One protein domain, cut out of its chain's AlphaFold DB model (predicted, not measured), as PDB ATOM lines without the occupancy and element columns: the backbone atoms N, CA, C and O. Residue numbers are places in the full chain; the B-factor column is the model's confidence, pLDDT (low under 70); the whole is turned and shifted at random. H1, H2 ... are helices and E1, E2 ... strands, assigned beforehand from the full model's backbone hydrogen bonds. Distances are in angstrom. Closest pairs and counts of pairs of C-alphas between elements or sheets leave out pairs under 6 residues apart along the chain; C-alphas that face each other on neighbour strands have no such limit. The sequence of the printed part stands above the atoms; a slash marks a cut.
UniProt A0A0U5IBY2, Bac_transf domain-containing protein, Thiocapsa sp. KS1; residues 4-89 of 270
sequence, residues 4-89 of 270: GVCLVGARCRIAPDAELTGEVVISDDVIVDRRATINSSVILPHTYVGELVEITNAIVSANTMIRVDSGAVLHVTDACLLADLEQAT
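This is residues 4 to 89 of the 270 residues of the protein "Bac_transf domain-containing protein" of Thiocapsa sp. KS1 (UniProt A0A0U5IBY2). Look for a chain wound in stacked turns as a small three-sided solenoid: one wall holds E1, residues 22 to 26 of E2, residues 42 to 43 and E6, the next holds residues 13 to 14, residues 31 to 32 and E4, and the third holds residues 19 to 21 of E2, E3 and E5. After these turns the chain folds back on itself, E7 and E8 lengthening the E6 wall as hairpins and E9 joining E4 antiparallel, with the short helix H1 at the end of the printed part. The printed part has 86 residues, with nine named strands, E1 to E9, followed by one named helix, H1; it is mostly strand by class, though under half of its residues are in named elements. The sheets are E1 E2 E3 E5, parallel, E6 E7 E8, antiparallel, and E4 E9, antiparallel. The whole is compact, with a radius of gyration of the C-alphas of 11.5 A and spans of 31 by 31 by 21 A.

Find C-alpha 4 at (350.334, 366.755, 301.998); from there E1 runs over residues 4 to 8, 13.0 A from first to last C-alpha. E2, residues 19 to 26, is the longest strand by residues and also measures 13.0 A; it bends by 116 degrees at Gly 22, whose C-alpha is at (350.551, 362.611, 300.636). Next come E3, residues 37 to 39, 6.6 A; E4, residues 47 to 49, 6.5 A; and E5, residues 54 to 56, 6.5 A. E6, residues 58 to 61, measures 9.8 A, and E7, residues 64 to 67, measures 9.9 A. Then read E8, residues 73 to 75, 6.5 A, and E9, residues 82 to 84, 7.0 A. H1, residues 85 to 88, is 5.1 A long and ends at C-alpha 88, (350.651, 360.015, 271.362).

Begin with the twisted sheet E1 E2 E3 E5, where E1 and E5 are edge strands. Its pairing is staggered: E2 pairs with E1 over residues 22 to 26 and with E3 over residues 19 to 21. E1 and E2 are parallel at 45 degrees; C-alphas 4 and 22 face each other at 4.4 A, and N 7 and O 24 are within hydrogen-bond range at 2.9 A. E2 and E3 are parallel at 64 degrees, with N 38 and O 19 at 2.8 A. E3 and E5 are parallel at 1 degrees, with N 39 and O 55 at 2.8 A. Short parallel pairings join residues 13 to 14 with 31 to 32, and residues 31 to 32 with residues 48 to 49 of E4. Likewise residues 42 to 43 pair in parallel with residues 25 to 26 of E2 and with residues 59 to 60 of E6. E6, E7 and E8 form a meander, each strand the antiparallel neighbour of the one before. In the hairpin E6 and E7, N 59 and O 66 are 2.8 A apart; in the hairpin E7 and E8, N 74 and O 65 are 2.8 A apart. E4 and E9 are antiparallel at 155 degrees, with N 48 and O 83 at 2.9 A. The closest C-alphas of E4 and H1 are those of Thr 47 and Leu 85, 6.2 A apart. H1 is too short for an O i to N i+4 pair, and its one O i to N i+3 pair is not within range. E1 and H1 are apart.

The two C-alphas farthest apart are those of Gly 4 and Thr 89, at 33.1 A. The printed part has no cut, and no link is long. Mean pLDDT of the printed part is 75.6; look for low confidence, under 70, at residues 62 to 64 and 69 to 89.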
ATOM      1  N   GLY A   4     348.937 367.151 302.197       75.38
ATOM      2  CA  GLY A   4     350.334 366.755 301.998       75.38
ATOM      3  C   GLY A   4     351.166 367.782 301.227       75.38
ATOM      4  O   GLY A   4     350.765 368.940 301.086       75.38
ATOM      5  N   VAL A   5     352.340 367.360 300.759       82.88
ATOM      6  CA  VAL A   5     353.295 368.192 300.012       82.88
ATOM      7  C   VAL A   5     353.240 367.784 298.546       82.88
ATOM      8  O   VAL A   5     353.436 366.620 298.209       82.88
ATOM      9  N   CYS A   6     352.978 368.750 297.667       87.12
ATOM     10  CA  CYS A   6     352.960 368.529 296.229       87.12
ATOM     11  C   CYS A   6     353.961 369.461 295.545       87.12
ATOM     12  O   CYS A   6     353.862 370.683 295.674       87.12
ATOM     13  N   LEU A   7     354.916 368.879 294.823       89.75
ATOM     14  CA  LEU A   7     355.845 369.595 293.957       89.75
ATOM     15  C   LEU A   7     355.368 369.459 292.516       89.75
ATOM     16  O   LEU A   7     355.095 368.351 292.066       89.75
ATOM     17  N   VAL A   8     355.260 370.579 291.806       90.62
ATOM     18  CA  VAL A   8     354.770 370.614 290.424       90.62
ATOM     19  C   VAL A   8     355.778 371.355 289.553       90.62
ATOM     20  O   VAL A   8     356.120 372.503 289.838       90.62
ATOM     21  N   GLY A   9     356.244 370.685 288.503       87.69
ATOM     22  CA  GLY A   9     357.138 371.225 287.487       87.69
ATOM     23  C   GLY A   9     356.457 372.236 286.562       87.69
ATOM     24  O   GLY A   9     355.267 372.553 286.666       87.69
ATOM     25  N   ALA A  10     357.221 372.760 285.616       83.69
ATOM     26  CA  ALA A  10     356.746 373.710 284.625       83.69
ATOM     27  C   ALA A  10     355.768 373.065 283.626       83.69
ATOM     28  O   ALA A  10     355.863 371.888 283.289       83.69
ATOM     29  N   ARG A  11     354.844 373.880 283.095       87.56
ATOM     30  CA  ARG A  11     353.914 373.516 282.001       87.56
ATOM     31  C   ARG A  11     352.975 372.335 282.299       87.56
ATOM     32  O   ARG A  11     352.368 371.793 281.380       87.56
ATOM     33  N   CYS A  12     352.780 371.998 283.571       86.94
ATOM     34  CA  CYS A  12     351.820 370.974 283.964       86.94
ATOM     35  C   CYS A  12     350.372 371.442 283.761       86.94
ATOM     36  O   CYS A  12     350.035 372.607 283.998       86.94
ATOM     37  N   ARG A  13     349.490 370.515 283.381       86.00
ATOM     38  CA  ARG A  13     348.035 370.727 283.360       86.00
ATOM     39  C   ARG A  13     347.372 369.726 284.285       86.00
ATOM     40  O   ARG A  13     347.396 368.536 284.015       86.00
ATOM     41  N   ILE A  14     346.775 370.222 285.361       90.00
ATOM     42  CA  ILE A  14     346.106 369.391 286.363       90.00
ATOM     43  C   ILE A  14     344.628 369.764 286.361       90.00
ATOM     44  O   ILE A  14     344.285 370.941 286.517       90.00
ATOM     45  N   ALA A  15     343.764 368.774 286.162       88.25
ATOM     46  CA  ALA A  15     342.327 368.961 286.231       88.25
ATOM     47  C   ALA A  15     341.892 369.408 287.645       88.25
ATOM     48  O   ALA A  15     342.478 368.990 288.646       88.25
ATOM     49  N   PRO A  16     340.877 370.283 287.764       84.69
ATOM     50  CA  PRO A  16     340.475 370.863 289.049       84.69
ATOM     51  C   PRO A  16     339.894 369.842 290.041       84.69
ATOM     52  O   PRO A  16     339.882 370.094 291.244       84.69
ATOM     53  N   ASP A  17     339.416 368.713 289.536       86.50
ATOM     54  CA  ASP A  17     338.819 367.586 290.249       86.50
ATOM     55  C   ASP A  17     339.785 366.402 290.433       86.50
ATOM     56  O   ASP A  17     339.364 365.342 290.886       86.50
ATOM     57  N   ALA A  18     341.068 366.572 290.100       88.19
ATOM     58  CA  ALA A  18     342.105 365.610 290.451       88.19
ATOM     59  C   ALA A  18     342.442 365.693 291.951       88.19
ATOM     60  O   ALA A  18     342.591 366.781 292.526       88.19
ATOM     61  N   GLU A  19     342.593 364.536 292.589       89.75
ATOM     62  CA  GLU A  19     342.925 364.414 294.003       89.75
ATOM     63  C   GLU A  19     344.402 364.062 294.179       89.75
ATOM     64  O   GLU A  19     344.872 363.015 293.748       89.75
ATOM     65  N   LEU A  20     345.146 364.954 294.833       90.25
ATOM     66  CA  LEU A  20     346.561 364.764 295.151       90.25
ATOM     67  C   LEU A  20     346.705 364.696 296.671       90.25
ATOM     68  O   LEU A  20     346.320 365.638 297.374       90.25
ATOM     69  N   THR A  21     347.236 363.583 297.172       89.50
ATOM     70  CA  THR A  21     347.352 363.294 298.609       89.50
ATOM     71  C   THR A  21     348.739 362.752 298.972       89.50
ATOM     72  O   THR A  21     349.386 362.088 298.168       89.50
ATOM     73  N   GLY A  22     349.224 363.041 300.180       87.94
ATOM     74  CA  GLY A  22     350.551 362.611 300.636       87.94
ATOM     75  C   GLY A  22     351.701 363.400 299.998       87.94
ATOM     76  O   GLY A  22     351.606 364.617 299.833       87.94
ATOM     77  N   GLU A  23     352.801 362.716 299.674       90.81
ATOM     78  CA  GLU A  23     353.991 363.304 299.041       90.81
ATOM     79  C   GLU A  23     353.982 363.050 297.532       90.81
ATOM     80  O   GLU A  23     354.296 361.957 297.065       90.81
ATOM     81  N   VAL A  24     353.593 364.055 296.749       92.12
ATOM     82  CA  VAL A  24     353.454 363.908 295.295       92.12
ATOM     83  C   VAL A  24     354.452 364.801 294.574       92.12
ATOM     84  O   VAL A  24     354.488 366.011 294.794       92.12
ATOM     85  N   VAL A  25     355.226 364.220 293.661       92.44
ATOM     86  CA  VAL A  25     356.139 364.967 292.787       92.44
ATOM     87  C   VAL A  25     355.667 364.822 291.350       92.44
ATOM     88  O   VAL A  25     355.605 363.717 290.824       92.44
ATOM     89  N   ILE A  26     355.336 365.938 290.714       92.12
ATOM     90  CA  ILE A  26     354.923 366.025 289.317       92.12
ATOM     91  C   ILE A  26     356.010 366.791 288.570       92.12
ATOM     92  O   ILE A  26     356.274 367.949 288.884       92.12
ATOM     93  N   SER A  27     356.648 366.146 287.599       90.19
ATOM     94  CA  SER A  27     357.720 366.754 286.802       90.19
ATOM     95  C   SER A  27     357.175 367.607 285.646       90.19
ATOM     96  O   SER A  27     355.965 367.747 285.491       90.19
ATOM     97  N   ASP A  28     358.058 368.196 284.838       87.00
ATOM     98  CA  ASP A  28     357.673 369.095 283.741       87.00
ATOM     99  C   ASP A  28     356.784 368.422 282.673       87.00
ATOM    100  O   ASP A  28     356.921 367.235 282.375       87.00
ATOM    101  N   ASP A  29     355.889 369.201 282.054       84.50
ATOM    102  CA  ASP A  29     355.046 368.772 280.920       84.50
ATOM    103  C   ASP A  29     354.130 367.560 281.202       84.50
ATOM    104  O   ASP A  29     353.802 366.785 280.301       84.50
ATOM    105  N   VAL A  30     353.687 367.394 282.451       85.94
ATOM    106  CA  VAL A  30     352.728 366.349 282.849       85.94
ATOM    107  C   VAL A  30     351.284 366.832 282.706       85.94
ATOM    108  O   VAL A  30     350.948 367.980 283.027       85.94
ATOM    109  N   ILE A  31     350.400 365.937 282.264       84.12
ATOM    110  CA  ILE A  31     348.954 366.177 282.216       84.12
ATOM    111  C   ILE A  31     348.249 365.185 283.137       84.12
ATOM    112  O   ILE A  31     348.425 363.980 282.996       84.12
ATOM    113  N   VAL A  32     347.436 365.701 284.055       88.50
ATOM    114  CA  VAL A  32     346.582 364.919 284.952       88.50
ATOM    115  C   VAL A  32     345.131 365.253 284.643       88.50
ATOM    116  O   VAL A  32     344.719 366.408 284.792       88.50
ATOM    117  N   ASP A  33     344.378 364.258 284.184       85.50
ATOM    118  CA  ASP A  33     342.975 364.412 283.813       85.50
ATOM    119  C   ASP A  33     342.040 364.329 285.036       85.50
ATOM    120  O   ASP A  33     342.449 364.185 286.194       85.50
ATOM    121  N   ARG A  34     340.752 364.499 284.767       84.81
ATOM    122  CA  ARG A  34     339.681 364.592 285.750       84.81
ATOM    123  C   ARG A  34     339.587 363.358 286.633       84.81
ATOM    124  O   ARG A  34     339.726 362.232 286.167       84.81
ATOM    125  N   ARG A  35     339.295 363.563 287.920       84.75
ATOM    126  CA  ARG A  35     339.068 362.484 288.902       84.75
ATOM    127  C   ARG A  35     340.219 361.476 289.025       84.75
ATOM    128  O   ARG A  35     339.996 360.361 289.486       84.75
ATOM    129  N   ALA A  36     341.425 361.835 288.591       88.69
ATOM    130  CA  ALA A  36     342.612 361.047 288.872       88.69
ATOM    131  C   ALA A  36     342.998 361.218 290.346       88.69
ATOM    132  O   ALA A  36     342.951 362.333 290.874       88.69
ATOM    133  N   THR A  37     343.410 360.130 290.989       89.12
ATOM    134  CA  THR A  37     343.818 360.113 292.396       89.12
ATOM    135  C   THR A  37     345.280 359.705 292.482       89.12
ATOM    136  O   THR A  37     345.639 358.591 292.116       89.12
ATOM    137  N   ILE A  38     346.137 360.602 292.967       91.62
ATOM    138  CA  ILE A  38     347.572 360.351 293.124       91.62
ATOM    139  C   ILE A  38     347.925 360.449 294.607       91.62
ATOM    140  O   ILE A  38     347.694 361.477 295.250       91.62
ATOM    141  N   ASN A  39     348.498 359.377 295.146       90.94
ATOM    142  CA  ASN A  39     348.913 359.270 296.534       90.94
ATOM    143  C   ASN A  39     350.383 358.846 296.636       90.94
ATOM    144  O   ASN A  39     350.764 357.784 296.139       90.94
ATOM    145  N   SER A  40     351.197 359.669 297.302       89.50
ATOM    146  CA  SER A  40     352.591 359.349 297.659       89.50
ATOM    147  C   SER A  40     353.402 358.796 296.476       89.50
ATOM    148  O   SER A  40     353.926 357.691 296.535       89.50
ATOM    149  N   SER A  41     353.389 359.502 295.343       91.12
ATOM    150  CA  SER A  41     353.869 358.988 294.053       91.12
ATOM    151  C   SER A  41     354.656 360.039 293.271       91.12
ATOM    152  O   SER A  41     354.444 361.246 293.424       91.12
ATOM    153  N   VAL A  42     355.553 359.575 292.399       90.75
ATOM    154  CA  VAL A  42     356.400 360.424 291.549       90.75
ATOM    155  C   VAL A  42     356.005 360.238 290.091       90.75
ATOM    156  O   VAL A  42     356.047 359.127 289.570       90.75
ATOM    157  N   ILE A  43     355.651 361.329 289.422       91.44
ATOM    158  CA  ILE A  43     355.308 361.366 288.002       91.44
ATOM    159  C   ILE A  43     356.452 362.043 287.242       91.44
ATOM    160  O   ILE A  43     356.764 363.218 287.471       91.44
ATOM    161  N   LEU A  44     357.097 361.292 286.353       88.44
ATOM    162  CA  LEU A  44     358.203 361.761 285.517       88.44
ATOM    163  C   LEU A  44     357.704 362.608 284.331       88.44
ATOM    164  O   LEU A  44     356.509 362.559 284.007       88.44
ATOM    165  N   PRO A  45     358.590 363.400 283.691       79.38
ATOM    166  CA  PRO A  45     358.199 364.316 282.624       79.38
ATOM    167  C   PRO A  45     357.454 363.634 281.473       79.38
ATOM    168  O   PRO A  45     357.646 362.445 281.224       79.38
ATOM    169  N   HIS A  46     356.628 364.400 280.755       77.56
ATOM    170  CA  HIS A  46     355.911 363.951 279.546       77.56
ATOM    171  C   HIS A  46     354.913 362.793 279.747       77.56
ATOM    172  O   HIS A  46     354.546 362.093 278.798       77.56
ATOM    173  N   THR A  47     354.427 362.610 280.975       79.56
ATOM    174  CA  THR A  47     353.448 361.571 281.317       79.56
ATOM    175  C   THR A  47     352.016 362.120 281.276       79.56
ATOM    176  O   THR A  47     351.734 363.182 281.835       79.56
ATOM    177  N   TYR A  48     351.098 361.385 280.646       80.62
ATOM    178  CA  TYR A  48     349.654 361.614 280.733       80.62
ATOM    179  C   TYR A  48     349.018 360.647 281.732       80.62
ATOM    180  O   TYR A  48     349.118 359.436 281.550       80.62
ATOM    181  N   VAL A  49     348.335 361.177 282.745       84.06
ATOM    182  CA  VAL A  49     347.513 360.415 283.691       84.06
ATOM    183  C   VAL A  49     346.045 360.573 283.302       84.06
ATOM    184  O   VAL A  49     345.519 361.688 283.321       84.06
ATOM    185  N   GLY A  50     345.403 359.462 282.938       77.88
ATOM    186  CA  GLY A  50     344.019 359.439 282.463       77.88
ATOM    187  C   GLY A  50     342.951 359.715 283.525       77.88
ATOM    188  O   GLY A  50     343.217 359.740 284.729       77.88
ATOM    189  N   GLU A  51     341.713 359.901 283.060       79.25
ATOM    190  CA  GLU A  51     340.540 360.095 283.919       79.25
ATOM    191  C   GLU A  51     340.270 358.830 284.759       79.25
ATOM    192  O   GLU A  51     340.362 357.713 284.251       79.25
ATOM    193  N   LEU A  52     339.935 359.006 286.046       77.38
ATOM    194  CA  LEU A  52     339.668 357.922 287.017       77.38
ATOM    195  C   LEU A  52     340.854 356.975 287.299       77.38
ATOM    196  O   LEU A  52     340.658 355.870 287.808       77.38
ATOM    197  N   VAL A  53     342.087 357.386 286.991       82.25
ATOM    198  CA  VAL A  53     343.289 356.600 287.302       82.25
ATOM    199  C   VAL A  53     343.698 356.810 288.760       82.25
ATOM    200  O   VAL A  53     343.849 357.946 289.209       82.25
ATOM    201  N   GLU A  54     343.923 355.715 289.486       84.56
ATOM    202  CA  GLU A  54     344.449 355.731 290.853       84.56
ATOM    203  C   GLU A  54     345.915 355.274 290.876       84.56
ATOM    204  O   GLU A  54     346.256 354.189 290.400       84.56
ATOM    205  N   ILE A  55     346.791 356.112 291.429       87.06
ATOM    206  CA  ILE A  55     348.236 355.891 291.503       87.06
ATOM    207  C   ILE A  55     348.656 356.031 292.959       87.06
ATOM    208  O   ILE A  55     348.631 357.129 293.508       87.06
ATOM    209  N   THR A  56     349.070 354.924 293.569       87.44
ATOM    210  CA  THR A  56     349.444 354.886 294.987       87.44
ATOM    211  C   THR A  56     350.802 354.218 295.153       87.44
ATOM    212  O   THR A  56     351.008 353.106 294.663       87.44
ATOM    213  N   ASN A  57     351.709 354.908 295.847       86.81
ATOM    214  CA  ASN A  57     353.091 354.496 296.095       86.81
ATOM    215  C   ASN A  57     353.813 353.963 294.844       86.81
ATOM    216  O   ASN A  57     354.328 352.838 294.811       86.81
ATOM    217  N   ALA A  58     353.791 354.759 293.774       86.19
ATOM    218  CA  ALA A  58     354.351 354.379 292.488       86.19
ATOM    219  C   ALA A  58     355.214 355.483 291.869       86.19
ATOM    220  O   ALA A  58     354.996 356.678 292.076       86.19
ATOM    221  N   ILE A  59     356.179 355.064 291.057       85.94
ATOM    222  CA  ILE A  59     356.918 355.927 290.139       85.94
ATOM    223  C   ILE A  59     356.354 355.680 288.745       85.94
ATOM    224  O   ILE A  59     356.344 354.545 288.270       85.94
ATOM    225  N   VAL A  60     355.873 356.729 288.087       84.19
ATOM    226  CA  VAL A  60     355.237 356.635 286.774       84.19
ATOM    227  C   VAL A  60     356.064 357.392 285.753       84.19
ATOM    228  O   VAL A  60     356.368 358.569 285.933       84.19
ATOM    229  N   SER A  61     356.413 356.698 284.677       78.75
ATOM    230  CA  SER A  61     357.168 357.218 283.547       78.75
ATOM    231  C   SER A  61     356.468 356.836 282.255       78.75
ATOM    232  O   SER A  61     356.570 355.694 281.804       78.75
ATOM    233  N   ALA A  62     355.773 357.792 281.646       68.50
ATOM    234  CA  ALA A  62     355.071 357.623 280.380       68.50
ATOM    235  C   ALA A  62     354.037 356.473 280.421       68.50
ATOM    236  O   ALA A  62     352.958 356.657 280.969       68.50
ATOM    237  N   ASN A  63     354.348 355.286 279.890       66.56
ATOM    238  CA  ASN A  63     353.490 354.088 279.887       66.56
ATOM    239  C   ASN A  63     353.883 353.038 280.950       66.56
ATOM    240  O   ASN A  63     353.365 351.918 280.964       66.56
ATOM    241  N   THR A  64     354.853 353.368 281.800       67.44
ATOM    242  CA  THR A  64     355.449 352.449 282.768       67.44
ATOM    243  C   THR A  64     355.128 352.914 284.177       67.44
ATOM    244  O   THR A  64     355.412 354.054 284.539       67.44
ATOM    245  N   MET A  65     354.557 352.026 284.984       74.19
ATOM    246  CA  MET A  65     354.309 352.243 286.403       74.19
ATOM    247  C   MET A  65     355.164 351.269 287.211       74.19
ATOM    248  O   MET A  65     355.043 350.058 287.070       74.19
ATOM    249  N   ILE A  66     356.012 351.793 288.086       76.44
ATOM    250  CA  ILE A  66     356.841 351.012 289.002       76.44
ATOM    251  C   ILE A  66     356.237 351.155 290.394       76.44
ATOM    252  O   ILE A  66     356.252 352.241 290.971       76.44
ATOM    253  N   ARG A  67     355.694 350.070 290.945       72.69
ATOM    254  CA  ARG A  67     355.181 350.058 292.320       72.69
ATOM    255  C   ARG A  67     356.348 349.989 293.295       72.69
ATOM    256  O   ARG A  67     357.112 349.027 293.279       72.69
ATOM    257  N   VAL A  68     356.459 350.989 294.162       70.75
ATOM    258  CA  VAL A  68     357.541 351.091 295.150       70.75
ATOM    259  C   VAL A  68     357.383 350.026 296.243       70.75
ATOM    260  O   VAL A  68     358.380 349.524 296.750       70.75
ATOM    261  N   ASP A  69     356.146 349.602 296.537       65.12
ATOM    262  CA  ASP A  69     355.841 348.560 297.534       65.12
ATOM    263  C   ASP A  69     356.438 347.189 297.194       65.12
ATOM    264  O   ASP A  69     356.908 346.461 298.066       65.12
ATOM    265  N   SER A  70     356.335 346.797 295.923       57.72
ATOM    266  CA  SER A  70     356.570 345.422 295.474       57.72
ATOM    267  C   SER A  70     357.714 345.301 294.474       57.72
ATOM    268  O   SER A  70     358.077 344.186 294.104       57.72
ATOM    269  N   GLY A  71     358.252 346.425 293.992       53.12
ATOM    270  CA  GLY A  71     359.188 346.458 292.867       53.12
ATOM    271  C   GLY A  71     358.568 345.995 291.545       53.12
ATOM    272  O   GLY A  71     359.291 345.779 290.574       53.12
ATOM    273  N   ALA A  72     357.244 345.809 291.486       47.84
ATOM    274  CA  ALA A  72     356.566 345.356 290.282       47.84
ATOM    275  C   ALA A  72     356.551 346.469 289.228       47.84
ATOM    276  O   ALA A  72     356.072 347.577 289.485       47.84
ATOM    277  N   VAL A  73     357.046 346.147 288.032       56.12
ATOM    278  CA  VAL A  73     356.974 347.011 286.851       56.12
ATOM    279  C   VAL A  73     355.726 346.625 286.066       56.12
ATOM    280  O   VAL A  73     355.657 345.552 285.467       56.12
ATOM    281  N   LEU A  74     354.713 347.483 286.114       57.09
ATOM    282  CA  LEU A  74     353.462 347.326 285.392       57.09
ATOM    283  C   LEU A  74     353.479 348.245 284.166       57.09
ATOM    284  O   LEU A  74     353.476 349.470 284.288       57.09
ATOM    285  N   HIS A  75     353.478 347.654 282.974       49.62
ATOM    286  CA  HIS A  75     353.287 348.401 281.736       49.62
ATOM    287  C   HIS A  75     351.798 348.524 281.447       49.62
ATOM    288  O   HIS A  75     351.110 347.528 281.218       49.62
ATOM    289  N   VAL A  76     351.301 349.756 281.462       57.31
ATOM    290  CA  VAL A  76     349.906 350.039 281.144       57.31
ATOM    291  C   VAL A  76     349.812 350.194 279.629       57.31
ATOM    292  O   VAL A  76     350.289 351.164 279.051       57.31
ATOM    293  N   THR A  77     349.241 349.184 278.977       40.81
ATOM    294  CA  THR A  77     349.043 349.117 277.519       40.81
ATOM    295  C   THR A  77     347.888 349.979 277.020       40.81
ATOM    296  O   THR A  77     347.724 350.140 275.811       40.81
ATOM    297  N   ASP A  78     347.090 350.532 277.931       48.59
ATOM    298  CA  ASP A  78     345.924 351.325 277.584       48.59
ATOM    299  C   ASP A  78     346.301 352.804 277.440       48.59
ATOM    300  O   ASP A  78     346.591 353.492 278.424       48.59
ATOM    301  N   ALA A  79     346.265 353.301 276.200       44.81
ATOM    302  CA  ALA A  79     346.544 354.698 275.866       44.81
ATOM    303  C   ALA A  79     345.594 355.683 276.575       44.81
ATOM    304  O   ALA A  79     345.872 356.878 276.626       44.81
ATOM    305  N   CYS A  80     344.473 355.190 277.116       43.38
ATOM    306  CA  CYS A  80     343.527 355.984 277.892       43.38
ATOM    307  C   CYS A  80     343.907 356.113 279.380       43.38
ATOM    308  O   CYS A  80     343.405 357.015 280.048       43.38
ATOM    309  N   LEU A  81     344.778 355.240 279.904       43.00
ATOM    310  CA  LEU A  81     345.160 355.209 281.321       43.00
ATOM    311  C   LEU A  81     346.535 355.847 281.551       43.00
ATOM    312  O   LEU A  81     346.689 356.647 282.472       43.00
ATOM    313  N   LEU A  82     347.511 355.539 280.693       33.53
ATOM    314  CA  LEU A  82     348.840 356.147 280.704       33.53
ATOM    315  C   LEU A  82     349.365 356.269 279.271       33.53
ATOM    316  O   LEU A  82     349.510 355.271 278.565       33.53
ATOM    317  N   ALA A  83     349.652 357.492 278.834       44.62
ATOM    318  CA  ALA A  83     350.196 357.751 277.506       44.62
ATOM    319  C   ALA A  83     351.449 358.619 277.596       44.62
ATOM    320  O   ALA A  83     351.514 359.589 278.349       44.62
ATOM    321  N   ASP A  84     352.443 358.282 276.784       43.88
ATOM    322  CA  ASP A  84     353.545 359.186 276.492       43.88
ATOM    323  C   ASP A  84     353.015 360.281 275.553       43.88
ATOM    324  O   ASP A  84     352.548 359.987 274.448       43.88
ATOM    325  N   LEU A  85     353.042 361.539 275.998       41.59
ATOM    326  CA  LEU A  85     352.477 362.667 275.253       41.59
ATOM    327  C   LEU A  85     353.266 362.975 273.963       41.59
ATOM    328  O   LEU A  85     352.700 363.448 272.968       41.59
ATOM    329  N   GLU A  86     354.562 362.666 273.957       45.12
ATOM    330  CA  GLU A  86     355.442 362.799 272.798       45.12
ATOM    331  C   GLU A  86     355.168 361.668 271.789       45.12
ATOM    332  O   GLU A  86     355.149 361.881 270.575       45.12
ATOM    333  N   GLN A  87     354.834 360.468 272.272       45.69
ATOM    334  CA  GLN A  87     354.470 359.341 271.407       45.69
ATOM    335  C   GLN A  87     353.011 359.376 270.928       45.69
ATOM    336  O   GLN A  87     352.752 358.969 269.795       45.69
ATOM    337  N   ALA A  88     352.068 359.892 271.722       41.53
ATOM    338  CA  ALA A  88     350.651 360.015 271.362       41.53
ATOM    339  C   ALA A  88     350.415 361.075 270.273       41.53
ATOM    340  O   ALA A  88     349.523 360.937 269.435       41.53
ATOM    341  N   THR A  89     351.259 362.108 270.214       40.31
ATOM    342  CA  THR A  89     351.260 363.070 269.100       40.31
ATOM    343  C   THR A  89     351.894 362.504 267.820       40.31
ATOM    344  O   THR A  89     351.622 363.000 266.724       40.31
TER     345      THR A  89